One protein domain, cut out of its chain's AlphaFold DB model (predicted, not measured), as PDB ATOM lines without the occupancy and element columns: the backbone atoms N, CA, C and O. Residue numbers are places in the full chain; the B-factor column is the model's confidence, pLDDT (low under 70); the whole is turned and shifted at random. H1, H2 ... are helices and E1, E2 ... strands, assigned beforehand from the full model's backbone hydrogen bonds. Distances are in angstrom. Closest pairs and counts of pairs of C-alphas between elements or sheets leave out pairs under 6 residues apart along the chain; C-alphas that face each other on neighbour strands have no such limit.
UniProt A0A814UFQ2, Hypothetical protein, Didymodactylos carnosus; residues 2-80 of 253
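Overview. This is residues 2 to 80 of the 253 residues of the protein "Hypothetical protein" of Didymodactylos carnosus (UniProt A0A814UFQ2). This model has little regular structure: it is a loose, elongated run of loops. First a tail, residues 2 to 7, sticks out, then comes a small hairpin of strands E1 and E2 whose tip, residues 17 to 22, sticks out too, and a long looping stretch leads to one short helix, H1, far from residue 2. The printed part has 79 residues, 17 of them in named elements, in the order E1, E2, H1; the class is mixed, the two-stranded sheet antiparallel. The radius of gyration of the C-alphas is 15.5 A, and the spans are 48 by 31 by 23 A.

Arrangement. E1, residues 15 to 18, and E2, residues 21 to 24, form a hairpin over a tight link, antiparallel at 146 degrees. N 16 and O 23 are 3.0 A apart and N 23 and O 16 2.8 A, both within hydrogen-bond range. H1, residues 69 to 77, is apart from E1; 3 of its 5 O i to N i+4 pairs are within hydrogen-bond range.

Along the chain. E1 begins at C-alpha 15 (10.813, -181.713, 22.591). H1, 13.3 A long, ends at C-alpha 77 (18.913, -171.793, 34.942).

Size, cuts and confidence. The two C-alphas farthest apart, those of Arg 2 and Tyr 69, are 48.3 A apart. The link from E2 to H1 is long, with 44 residues, and the printed part has no cut. Mean pLDDT of the printed part is 80.7, with residues 2 to 7, 65, 71 to 72 and 75 to 80 under 70.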
ATOM      1  N   ARG A   2      -3.656-196.452   4.755       39.94
ATOM      2  CA  ARG A   2      -2.280-195.931   4.679       39.94
ATOM      3  C   ARG A   2      -2.402-194.417   4.570       39.94
ATOM      4  O   ARG A   2      -2.912-193.936   3.562       39.94
ATOM      5  N   PHE A   3      -2.020-193.691   5.613       44.03
ATOM      6  CA  PHE A   3      -2.040-192.234   5.587       44.03
ATOM      7  C   PHE A   3      -0.982-191.753   4.590       44.03
ATOM      8  O   PHE A   3       0.209-191.971   4.785       44.03
ATOM      9  N   ALA A   4      -1.427-191.138   3.496       49.19
ATOM     10  CA  ALA A   4      -0.586-190.634   2.412       49.19
ATOM     11  C   ALA A   4       0.072-189.275   2.737       49.19
ATOM     12  O   ALA A   4       0.320-188.482   1.835       49.19
ATOM     13  N   ASN A   5       0.356-189.003   4.014       55.00
ATOM     14  CA  ASN A   5       1.141-187.847   4.445       55.00
ATOM     15  C   ASN A   5       2.447-188.338   5.072       55.00
ATOM     16  O   ASN A   5       2.652-188.323   6.279       55.00
ATOM     17  N   GLU A   6       3.342-188.795   4.200       58.72
ATOM     18  CA  GLU A   6       4.734-189.137   4.521       58.72
ATOM     19  C   GLU A   6       5.586-187.873   4.796       58.72
ATOM     20  O   GLU A   6       6.754-187.947   5.171       58.72
ATOM     21  N   GLN A   7       4.977-186.691   4.657       59.47
ATOM     22  CA  GLN A   7       5.498-185.398   5.081       59.47
ATOM     23  C   GLN A   7       4.885-185.046   6.450       59.47
ATOM     24  O   GLN A   7       3.685-184.837   6.552       59.47
ATOM     25  N   ALA A   8       5.598-184.946   7.562       71.31
ATOM     26  CA  ALA A   8       7.010-185.141   7.802       71.31
ATOM     27  C   ALA A   8       7.165-185.505   9.287       71.31
ATOM     28  O   ALA A   8       7.081-184.653  10.168       71.31
ATOM     29  N   ILE A   9       7.391-186.782   9.591       84.19
ATOM     30  CA  ILE A   9       7.664-187.221  10.973       84.19
ATOM     31  C   ILE A   9       8.884-186.468  11.545       84.19
ATOM     32  O   ILE A   9       8.972-186.206  12.746       84.19
ATOM     33  N   ASP A  10       9.791-186.048  10.663       83.12
ATOM     34  CA  ASP A  10      10.993-185.301  11.007       83.12
ATOM     35  C   ASP A  10      10.744-183.822  11.353       83.12
ATOM     36  O   ASP A  10      11.569-183.238  12.060       83.12
ATOM     37  N   THR A  11       9.622-183.210  10.936       86.62
ATOM     38  CA  THR A  11       9.326-181.793  11.252       86.62
ATOM     39  C   THR A  11       8.774-181.594  12.653       86.62
ATOM     40  O   THR A  11       8.911-180.503  13.210       86.62
ATOM     41  N   VAL A  12       8.183-182.625  13.262       87.81
ATOM     42  CA  VAL A  12       7.714-182.537  14.648       87.81
ATOM     43  C   VAL A  12       8.933-182.310  15.543       87.81
ATOM     44  O   VAL A  12       9.871-183.094  15.484       87.81
ATOM     45  N   PRO A  13       9.011-181.278  16.390       86.31
ATOM     46  CA  PRO A  13      10.162-181.101  17.271       86.31
ATOM     47  C   PRO A  13      10.261-182.251  18.284       86.31
ATOM     48  O   PRO A  13       9.265-182.722  18.822       86.31
ATOM     49  N   VAL A  14      11.485-182.701  18.564       85.31
ATOM     50  CA  VAL A  14      11.755-183.804  19.507       85.31
ATOM     51  C   VAL A  14      11.296-183.471  20.938       85.31
ATOM     52  O   VAL A  14      10.909-184.356  21.703       85.31
ATOM     53  N   SER A  15      11.340-182.190  21.313       87.94
ATOM     54  CA  SER A  15      10.813-181.713  22.591       87.94
ATOM     55  C   SER A  15       9.854-180.555  22.381       87.94
ATOM     56  O   SER A  15      10.229-179.568  21.746       87.94
ATOM     57  N   ILE A  16       8.676-180.655  22.983       92.38
ATOM     58  CA  ILE A  16       7.663-179.599  23.034       92.38
ATOM     59  C   ILE A  16       7.505-179.112  24.470       92.38
ATOM     60  O   ILE A  16       7.752-179.856  25.417       92.38
ATOM     61  N   ASN A  17       7.106-177.855  24.637       92.75
ATOM     62  CA  ASN A  17       6.777-177.305  25.947       92.75
ATOM     63  C   ASN A  17       5.257-177.190  26.065       92.75
ATOM     64  O   ASN A  17       4.643-176.451  25.299       92.75
ATOM     65  N   ILE A  18       4.667-177.890  27.029       94.50
ATOM     66  CA  ILE A  18       3.237-177.833  27.342       94.50
ATOM     67  C   ILE A  18       3.115-177.273  28.758       94.50
ATOM     68  O   ILE A  18       3.614-177.878  29.699       94.50
ATOM     69  N   GLN A  19       2.506-176.092  28.909       93.44
ATOM     70  CA  GLN A  19       2.294-175.437  30.215       93.44
ATOM     71  C   GLN A  19       3.573-175.296  31.074       93.44
ATOM     72  O   GLN A  19       3.548-175.441  32.290       93.44
ATOM     73  N   GLY A  20       4.721-175.038  30.439       91.38
ATOM     74  CA  GLY A  20       6.014-174.929  31.132       91.38
ATOM     75  C   GLY A  20       6.715-176.265  31.406       91.38
ATOM     76  O   GLY A  20       7.876-176.262  31.812       91.38
ATOM     77  N   PHE A  21       6.077-177.397  31.109       90.94
ATOM     78  CA  PHE A  21       6.691-178.718  31.171       90.94
ATOM     79  C   PHE A  21       7.288-179.093  29.821       90.94
ATOM     80  O   PHE A  21       6.624-179.029  28.785       90.94
ATOM     81  N   ARG A  22       8.554-179.511  29.830       87.62
ATOM     82  CA  ARG A  22       9.230-180.007  28.632       87.62
ATOM     83  C   ARG A  22       8.903-181.485  28.446       87.62
ATOM     84  O   ARG A  22       9.407-182.323  29.188       87.62
ATOM     85  N   VAL A  23       8.088-181.795  27.443       92.00
ATOM     86  CA  VAL A  23       7.688-183.159  27.083       92.00
ATOM     87  C   VAL A  23       8.513-183.632  25.891       92.00
ATOM     88  O   VAL A  23       8.758-182.886  24.940       92.00
ATOM     89  N   MET A  24       8.971-184.878  25.959       87.56
ATOM     90  CA  MET A  24       9.706-185.538  24.886       87.56
ATOM     91  C   MET A  24       8.737-186.382  24.064       87.56
ATOM     92  O   MET A  24       7.995-187.184  24.626       87.56
ATOM     93  N   VAL A  25       8.742-186.189  22.749       89.38
ATOM     94  CA  VAL A  25       7.858-186.923  21.841       89.38
ATOM     95  C   VAL A  25       8.652-188.073  21.226       89.38
ATOM     96  O   VAL A  25       9.577-187.836  20.447       89.38
ATOM     97  N   ASP A  26       8.310-189.312  21.583       88.00
ATOM     98  CA  ASP A  26       8.851-190.515  20.942       88.00
ATOM     99  C   ASP A  26       7.893-190.963  19.830       88.00
ATOM    100  O   ASP A  26       6.804-191.471  20.092       88.00
ATOM    101  N   LEU A  27       8.278-190.716  18.577       89.50
ATOM    102  CA  LEU A  27       7.506-191.117  17.402       89.50
ATOM    103  C   LEU A  27       8.113-192.390  16.814       89.50
ATOM    104  O   LEU A  27       9.282-192.412  16.416       89.50
ATOM    105  N   ARG A  28       7.308-193.452  16.713       87.75
ATOM    106  CA  ARG A  28       7.724-194.700  16.060       87.75
ATOM    107  C   ARG A  28       8.091-194.414  14.601       87.75
ATOM    108  O   ARG A  28       7.311-193.817  13.871       87.75
ATOM    109  N   GLY A  29       9.281-194.847  14.187       86.62
ATOM    110  CA  GLY A  29       9.795-194.627  12.829       86.62
ATOM    111  C   GLY A  29      10.629-193.356  12.656       86.62
ATOM    112  O   GLY A  29      11.278-193.206  11.624       86.62
ATOM    113  N   ARG A  30      10.699-192.480  13.666       86.94
ATOM    114  CA  ARG A  30      11.627-191.349  13.647       86.94
ATOM    115  C   ARG A  30      13.045-191.797  13.998       86.94
ATOM    116  O   ARG A  30      13.247-192.594  14.918       86.94
ATOM    117  N   LYS A  31      14.046-191.240  13.311       86.56
ATOM    118  CA  LYS A  31      15.450-191.416  13.706       86.56
ATOM    119  C   LYS A  31      15.672-190.807  15.089       86.56
ATOM    120  O   LYS A  31      15.272-189.675  15.362       86.56
ATOM    121  N   ARG A  32      16.301-191.571  15.981       85.88
ATOM    122  CA  ARG A  32      16.648-191.089  17.319       85.88
ATOM    123  C   ARG A  32      17.824-190.136  17.195       85.88
ATOM    124  O   ARG A  32      18.922-190.569  16.873       85.88
ATOM    125  N   THR A  33      17.594-188.862  17.474       90.00
ATOM    126  CA  THR A  33      18.653-187.856  17.462       90.00
ATOM    127  C   THR A  33      19.252-187.693  18.856       90.00
ATOM    128  O   THR A  33      18.604-187.898  19.891       90.00
ATOM    129  N   CYS A  34      20.530-187.345  18.911       89.75
ATOM    130  CA  CYS A  34      21.222-187.100  20.158       89.75
ATOM    131  C   CYS A  34      20.661-185.847  20.836       89.75
ATOM    132  O   CYS A  34      20.895-184.729  20.394       89.75
ATOM    133  N   PHE A  35      20.032-185.996  21.999       84.44
ATOM    134  CA  PHE A  35      19.520-184.852  22.772       84.44
ATOM    135  C   PHE A  35      20.585-183.855  23.251       84.44
ATOM    136  O   PHE A  35      20.236-182.786  23.747       84.44
ATOM    137  N   ARG A  36      21.872-184.218  23.190       88.06
ATOM    138  CA  ARG A  36      22.971-183.317  23.553       88.06
ATOM    139  C   ARG A  36      23.394-182.452  22.374       88.06
ATOM    140  O   ARG A  36      23.366-181.238  22.508       88.06
ATOM    141  N   CYS A  37      23.792-183.054  21.256       89.62
ATOM    142  CA  CYS A  37      24.357-182.325  20.117       89.62
ATOM    143  C   CYS A  37      23.414-182.185  18.914       89.62
ATOM    144  O   CYS A  37      23.742-181.457  17.989       89.62
ATOM    145  N   GLY A  38      22.275-182.878  18.908       86.81
ATOM    146  CA  GLY A  38      21.323-182.902  17.797       86.81
ATOM    147  C   GLY A  38      21.701-183.829  16.638       86.81
ATOM    148  O   GLY A  38      20.946-183.889  15.681       86.81
ATOM    149  N   ALA A  39      22.830-184.545  16.703       89.12
ATOM    150  CA  ALA A  39      23.264-185.443  15.630       89.12
ATOM    151  C   ALA A  39      22.459-186.753  15.597       89.12
ATOM    152  O   ALA A  39      22.130-187.304  16.646       89.12
ATOM    153  N   ASP A  40      22.227-187.289  14.402       89.69
ATOM    154  CA  ASP A  40      21.400-188.490  14.184       89.69
ATOM    155  C   ASP A  40      22.159-189.815  14.378       89.69
ATOM    156  O   ASP A  40      21.572-190.889  14.280       89.69
ATOM    157  N   ASP A  41      23.470-189.747  14.617       91.12
ATOM    158  CA  ASP A  41      24.368-190.908  14.593       91.12
ATOM    159  C   ASP A  41      24.439-191.658  15.935       91.12
ATOM    160  O   ASP A  41      24.700-192.857  15.987       91.12
ATOM    161  N   HIS A  42      24.184-190.968  17.051       91.38
ATOM    162  CA  HIS A  42      24.374-191.535  18.385       91.38
ATOM    163  C   HIS A  42      23.315-191.079  19.389       91.38
ATOM    164  O   HIS A  42      22.625-190.075  19.219       91.38
ATOM    165  N   LEU A  43      23.207-191.808  20.500       89.88
ATOM    166  CA  LEU A  43      22.330-191.444  21.610       89.88
ATOM    167  C   LEU A  43      23.071-190.582  22.637       89.88
ATOM    168  O   LEU A  43      24.295-190.562  22.711       89.88
ATOM    169  N   LYS A  44      22.319-189.916  23.522       89.56
ATOM    170  CA  LYS A  44      22.871-189.060  24.594       89.56
ATOM    171  C   LYS A  44      23.979-189.739  25.422       89.56
ATOM    172  O   LYS A  44      24.858-189.042  25.925       89.56
ATOM    173  N   ARG A  45      23.902-191.064  25.598       91.81
ATOM    174  CA  ARG A  45      24.862-191.864  26.376       91.81
ATOM    175  C   ARG A  45      26.226-191.978  25.692       91.81
ATOM    176  O   ARG A  45      27.228-191.976  26.392       91.81
ATOM    177  N   ASP A  46      26.239-191.966  24.365       93.31
ATOM    178  CA  ASP A  46      27.432-192.159  23.532       93.31
ATOM    179  C   ASP A  46      27.961-190.826  22.971       93.31
ATOM    180  O   ASP A  46      28.906-190.778  22.192       93.31
ATOM    181  N   CYS A  47      27.349-189.709  23.375       93.50
ATOM    182  CA  CYS A  47      27.715-188.380  22.914       93.50
ATOM    183  C   CYS A  47      29.025-187.902  23.553       93.50
ATOM    184  O   CYS A  47      29.042-187.522  24.730       93.50
ATOM    185  N   SER A  48      30.089-187.853  22.748       93.81
ATOM    186  CA  SER A  48      31.405-187.292  23.086       93.81
ATOM    187  C   SER A  48      31.512-185.776  22.866       93.81
ATOM    188  O   SER A  48      32.574-185.200  23.093       93.81
ATOM    189  N   ALA A  49      30.427-185.112  22.443       91.81
ATOM    190  CA  ALA A  49      30.448-183.686  22.135       91.81
ATOM    191  C   ALA A  49      30.868-182.853  23.358       91.81
ATOM    192  O   ALA A  49      30.239-182.899  24.422       91.81
ATOM    193  N   VAL A  50      31.922-182.058  23.183       90.00
ATOM    194  CA  VAL A  50      32.426-181.136  24.205       90.00
ATOM    195  C   VAL A  50      31.506-179.910  24.276       90.00
ATOM    196  O   VAL A  50      30.905-179.504  23.281       90.00
ATOM    197  N   LYS A  51      31.351-179.319  25.469       90.94
ATOM    198  CA  LYS A  51      30.666-178.024  25.608       90.94
ATOM    199  C   LYS A  51      31.539-176.937  25.001       90.94
ATOM    200  O   LYS A  51      32.702-176.820  25.380       90.94
ATOM    201  N   CYS A  52      30.967-176.084  24.163       88.94
ATOM    202  CA  CYS A  52      31.691-174.917  23.692       88.94
ATOM    203  C   CYS A  52      32.038-173.991  24.872       88.94
ATOM    204  O   CYS A  52      31.169-173.649  25.680       88.94
ATOM    205  N   ALA A  53      33.295-173.552  24.967       86.31
ATOM    206  CA  ALA A  53      33.756-172.680  26.049       86.31
ATOM    207  C   ALA A  53      33.047-171.311  26.055       86.31
ATOM    208  O   ALA A  53      32.774-170.763  27.124       86.31
ATOM    209  N   SER A  54      32.697-170.792  24.874       88.12
ATOM    210  CA  SER A  54      32.120-169.452  24.711       88.12
ATOM    211  C   SER A  54      30.629-169.400  25.044       88.12
ATOM    212  O   SER A  54      30.190-168.540  25.806       88.12
ATOM    213  N   CYS A  55      29.827-170.321  24.498       85.94
ATOM    214  CA  CYS A  55      28.363-170.290  24.636       85.94
ATOM    215  C   CYS A  55      27.799-171.366  25.579       85.94
ATOM    216  O   CYS A  55      26.616-171.325  25.917       85.94
ATOM    217  N   ARG A  56      28.631-172.329  26.005       85.94
ATOM    218  CA  ARG A  56      28.274-173.477  26.859       85.94
ATOM    219  C   ARG A  56      27.230-174.434  26.277       85.94
ATOM    220  O   ARG A  56      26.726-175.284  27.013       85.94
ATOM    221  N   GLN A  57      26.931-174.337  24.984       83.88
ATOM    222  CA  GLN A  57      26.089-175.301  24.280       83.88
ATOM    223  C   GLN A  57      26.919-176.463  23.726       83.88
ATOM    224  O   GLN A  57      28.136-176.364  23.561       83.88
ATOM    225  N   PHE A  58      26.247-177.587  23.496       88.69
ATOM    226  CA  PHE A  58      26.817-178.780  22.878       88.69
ATOM    227  C   PHE A  58      26.564-178.760  21.365       88.69
ATOM    228  O   PHE A  58      25.643-178.093  20.899       88.69
ATOM    229  N   GLY A  59      27.352-179.523  20.605       82.69
ATOM    230  CA  GLY A  59      27.144-179.707  19.161       82.69
ATOM    231  C   GLY A  59      27.933-178.759  18.258       82.69
ATOM    232  O   GLY A  59      27.711-178.756  17.055       82.69
ATOM    233  N   HIS A  60      28.866-177.981  18.807       83.06
ATOM    234  CA  HIS A  60      29.850-177.247  18.015       83.06
ATOM    235  C   HIS A  60      31.134-177.013  18.812       83.06
ATOM    236  O   HIS A  60      31.097-176.814  20.027       83.06
ATOM    237  N   GLU A  61      32.265-177.012  18.113       78.81
ATOM    238  CA  GLU A  61      33.583-176.784  18.712       78.81
ATOM    239  C   GLU A  61      33.900-175.286  18.772       78.81
ATOM    240  O   GLU A  61      34.235-174.756  19.832       78.81
ATOM    241  N   ASN A  62      33.654-174.571  17.669       79.00
ATOM    242  CA  ASN A  62      33.894-173.136  17.559       79.00
ATOM    243  C   ASN A  62      32.575-172.377  17.435       79.00
ATOM    244  O   ASN A  62      31.885-172.438  16.416       79.00
ATOM    245  N   CYS A  63      32.213-171.643  18.486       78.81
ATOM    246  CA  CYS A  63      31.069-170.748  18.430       78.81
ATOM    247  C   CYS A  63      31.478-169.479  17.679       78.81
ATOM    248  O   CYS A  63      32.141-168.612  18.242       78.81
ATOM    249  N   ASN A  64      31.066-169.365  16.415       79.62
ATOM    250  CA  ASN A  64      31.195-168.116  15.653       79.62
ATOM    251  C   ASN A  64      30.209-167.034  16.133       79.62
ATOM    252  O   ASN A  64      30.242-165.900  15.664       79.62
ATOM    253  N   GLN A  65      29.311-167.380  17.059       69.69
ATOM    254  CA  GLN A  65      28.384-166.436  17.662       69.69
ATOM    255  C   GLN A  65      29.007-165.844  18.924       69.69
ATOM    256  O   GLN A  65      29.382-166.557  19.858       69.69
ATOM    257  N   SER A  66      29.073-164.514  18.976       74.38
ATOM    258  CA  SER A  66      29.382-163.801  20.211       74.38
ATOM    259  C   SER A  66      28.374-164.204  21.297       74.38
ATOM    260  O   SER A  66      27.173-164.265  21.004       74.38
ATOM    261  N   PRO A  67      28.806-164.462  22.542       70.44
ATOM    262  CA  PRO A  67      27.899-164.820  23.624       70.44
ATOM    263  C   PRO A  67      26.891-163.688  23.856       70.44
ATOM    264  O   PRO A  67      27.218-162.647  24.417       70.44
ATOM    265  N   SER A  68      25.649-163.886  23.415       74.12
ATOM    266  CA  SER A  68      24.554-162.974  23.745       74.12
ATOM    267  C   SER A  68      24.210-163.110  25.227       74.12
ATOM    268  O   SER A  68      24.113-164.228  25.744       74.12
ATOM    269  N   TYR A  69      23.967-161.984  25.903       78.81
ATOM    270  CA  TYR A  69      23.574-161.923  27.316       78.81
ATOM    271  C   TYR A  69      22.426-162.895  27.652       78.81
ATOM    272  O   TYR A  69      22.454-163.577  28.680       78.81
ATOM    273  N   ALA A  70      21.459-163.053  26.740       75.06
ATOM    274  CA  ALA A  70      20.343-163.985  26.894       75.06
ATOM    275  C   ALA A  70      20.792-165.457  27.023       75.06
ATOM    276  O   ALA A  70      20.242-166.199  27.839       75.06
ATOM    277  N   ASN A  71      21.820-165.880  26.281       68.88
ATOM    278  CA  ASN A  71      22.370-167.240  26.360       68.88
ATOM    279  C   ASN A  71      23.139-167.449  27.669       68.88
ATOM    280  O   ASN A  71      23.025-168.500  28.308       68.88
ATOM    281  N   THR A  72      23.858-166.423  28.131       69.50
ATOM    282  CA  THR A  72      24.566-166.463  29.414       69.50
ATOM    283  C   THR A  72      23.597-166.616  30.587       69.50
ATOM    284  O   THR A  72      23.883-167.378  31.510       69.50
ATOM    285  N   VAL A  73      22.437-165.950  30.553       76.94
ATOM    286  CA  VAL A  73      21.406-166.067  31.599       76.94
ATOM    287  C   VAL A  73      20.689-167.423  31.538       76.94
ATOM    288  O   VAL A  73      20.529-168.066  32.576       76.94
ATOM    289  N   LYS A  74      20.318-167.910  30.343       70.75
ATOM    290  CA  LYS A  74      19.658-169.222  30.168       70.75
ATOM    291  C   LYS A  74      20.528-170.386  30.647       70.75
ATOM    292  O   LYS A  74      20.048-171.235  31.395       70.75
ATOM    293  N   SER A  75      21.826-170.362  30.331       67.50
ATOM    294  CA  SER A  75      22.762-171.417  30.751       67.50
ATOM    295  C   SER A  75      22.918-171.556  32.276       67.50
ATOM    296  O   SER A  75      23.361-172.603  32.743       67.50
ATOM    297  N   ARG A  76      22.546-170.537  33.071       64.12
ATOM    298  CA  ARG A  76      22.565-170.617  34.545       64.12
ATOM    299  C   ARG A  76      21.321-171.279  35.133       64.12
ATOM    300  O   ARG A  76      21.406-171.809  36.236       64.12
ATOM    301  N   LYS A  77      20.180-171.241  34.434       60.56
ATOM    302  CA  LYS A  77      18.913-171.793  34.942       60.56
ATOM    303  C   LYS A  77      18.734-173.280  34.628       60.56
ATOM    304  O   LYS A  77      18.056-173.960  35.384       60.56
ATOM    305  N   GLU A  78      19.356-173.800  33.567       54.66
ATOM    306  CA  GLU A  78      19.064-175.162  33.084       54.66
ATOM    307  C   GLU A  78      19.639-176.322  33.923       54.66
ATOM    308  O   GLU A  78      19.196-177.445  33.723       54.66
ATOM    309  N   TYR A  79      20.538-176.112  34.898       48.22
ATOM    310  CA  TYR A  79      20.967-177.190  35.817       48.22
ATOM    311  C   TYR A  79      21.454-176.674  37.191       48.22
ATOM    312  O   TYR A  79      22.665-176.589  37.412       48.22
ATOM    313  N   PRO A  80      20.569-176.411  38.173       47.16
ATOM    314  CA  PRO A  80      20.992-176.170  39.556       47.16
ATOM    315  C   PRO A  80      21.500-177.431  40.286       47.16
ATOM    316  O   PRO A  80      21.974-177.319  41.410       47.16
TER     317      PRO A  80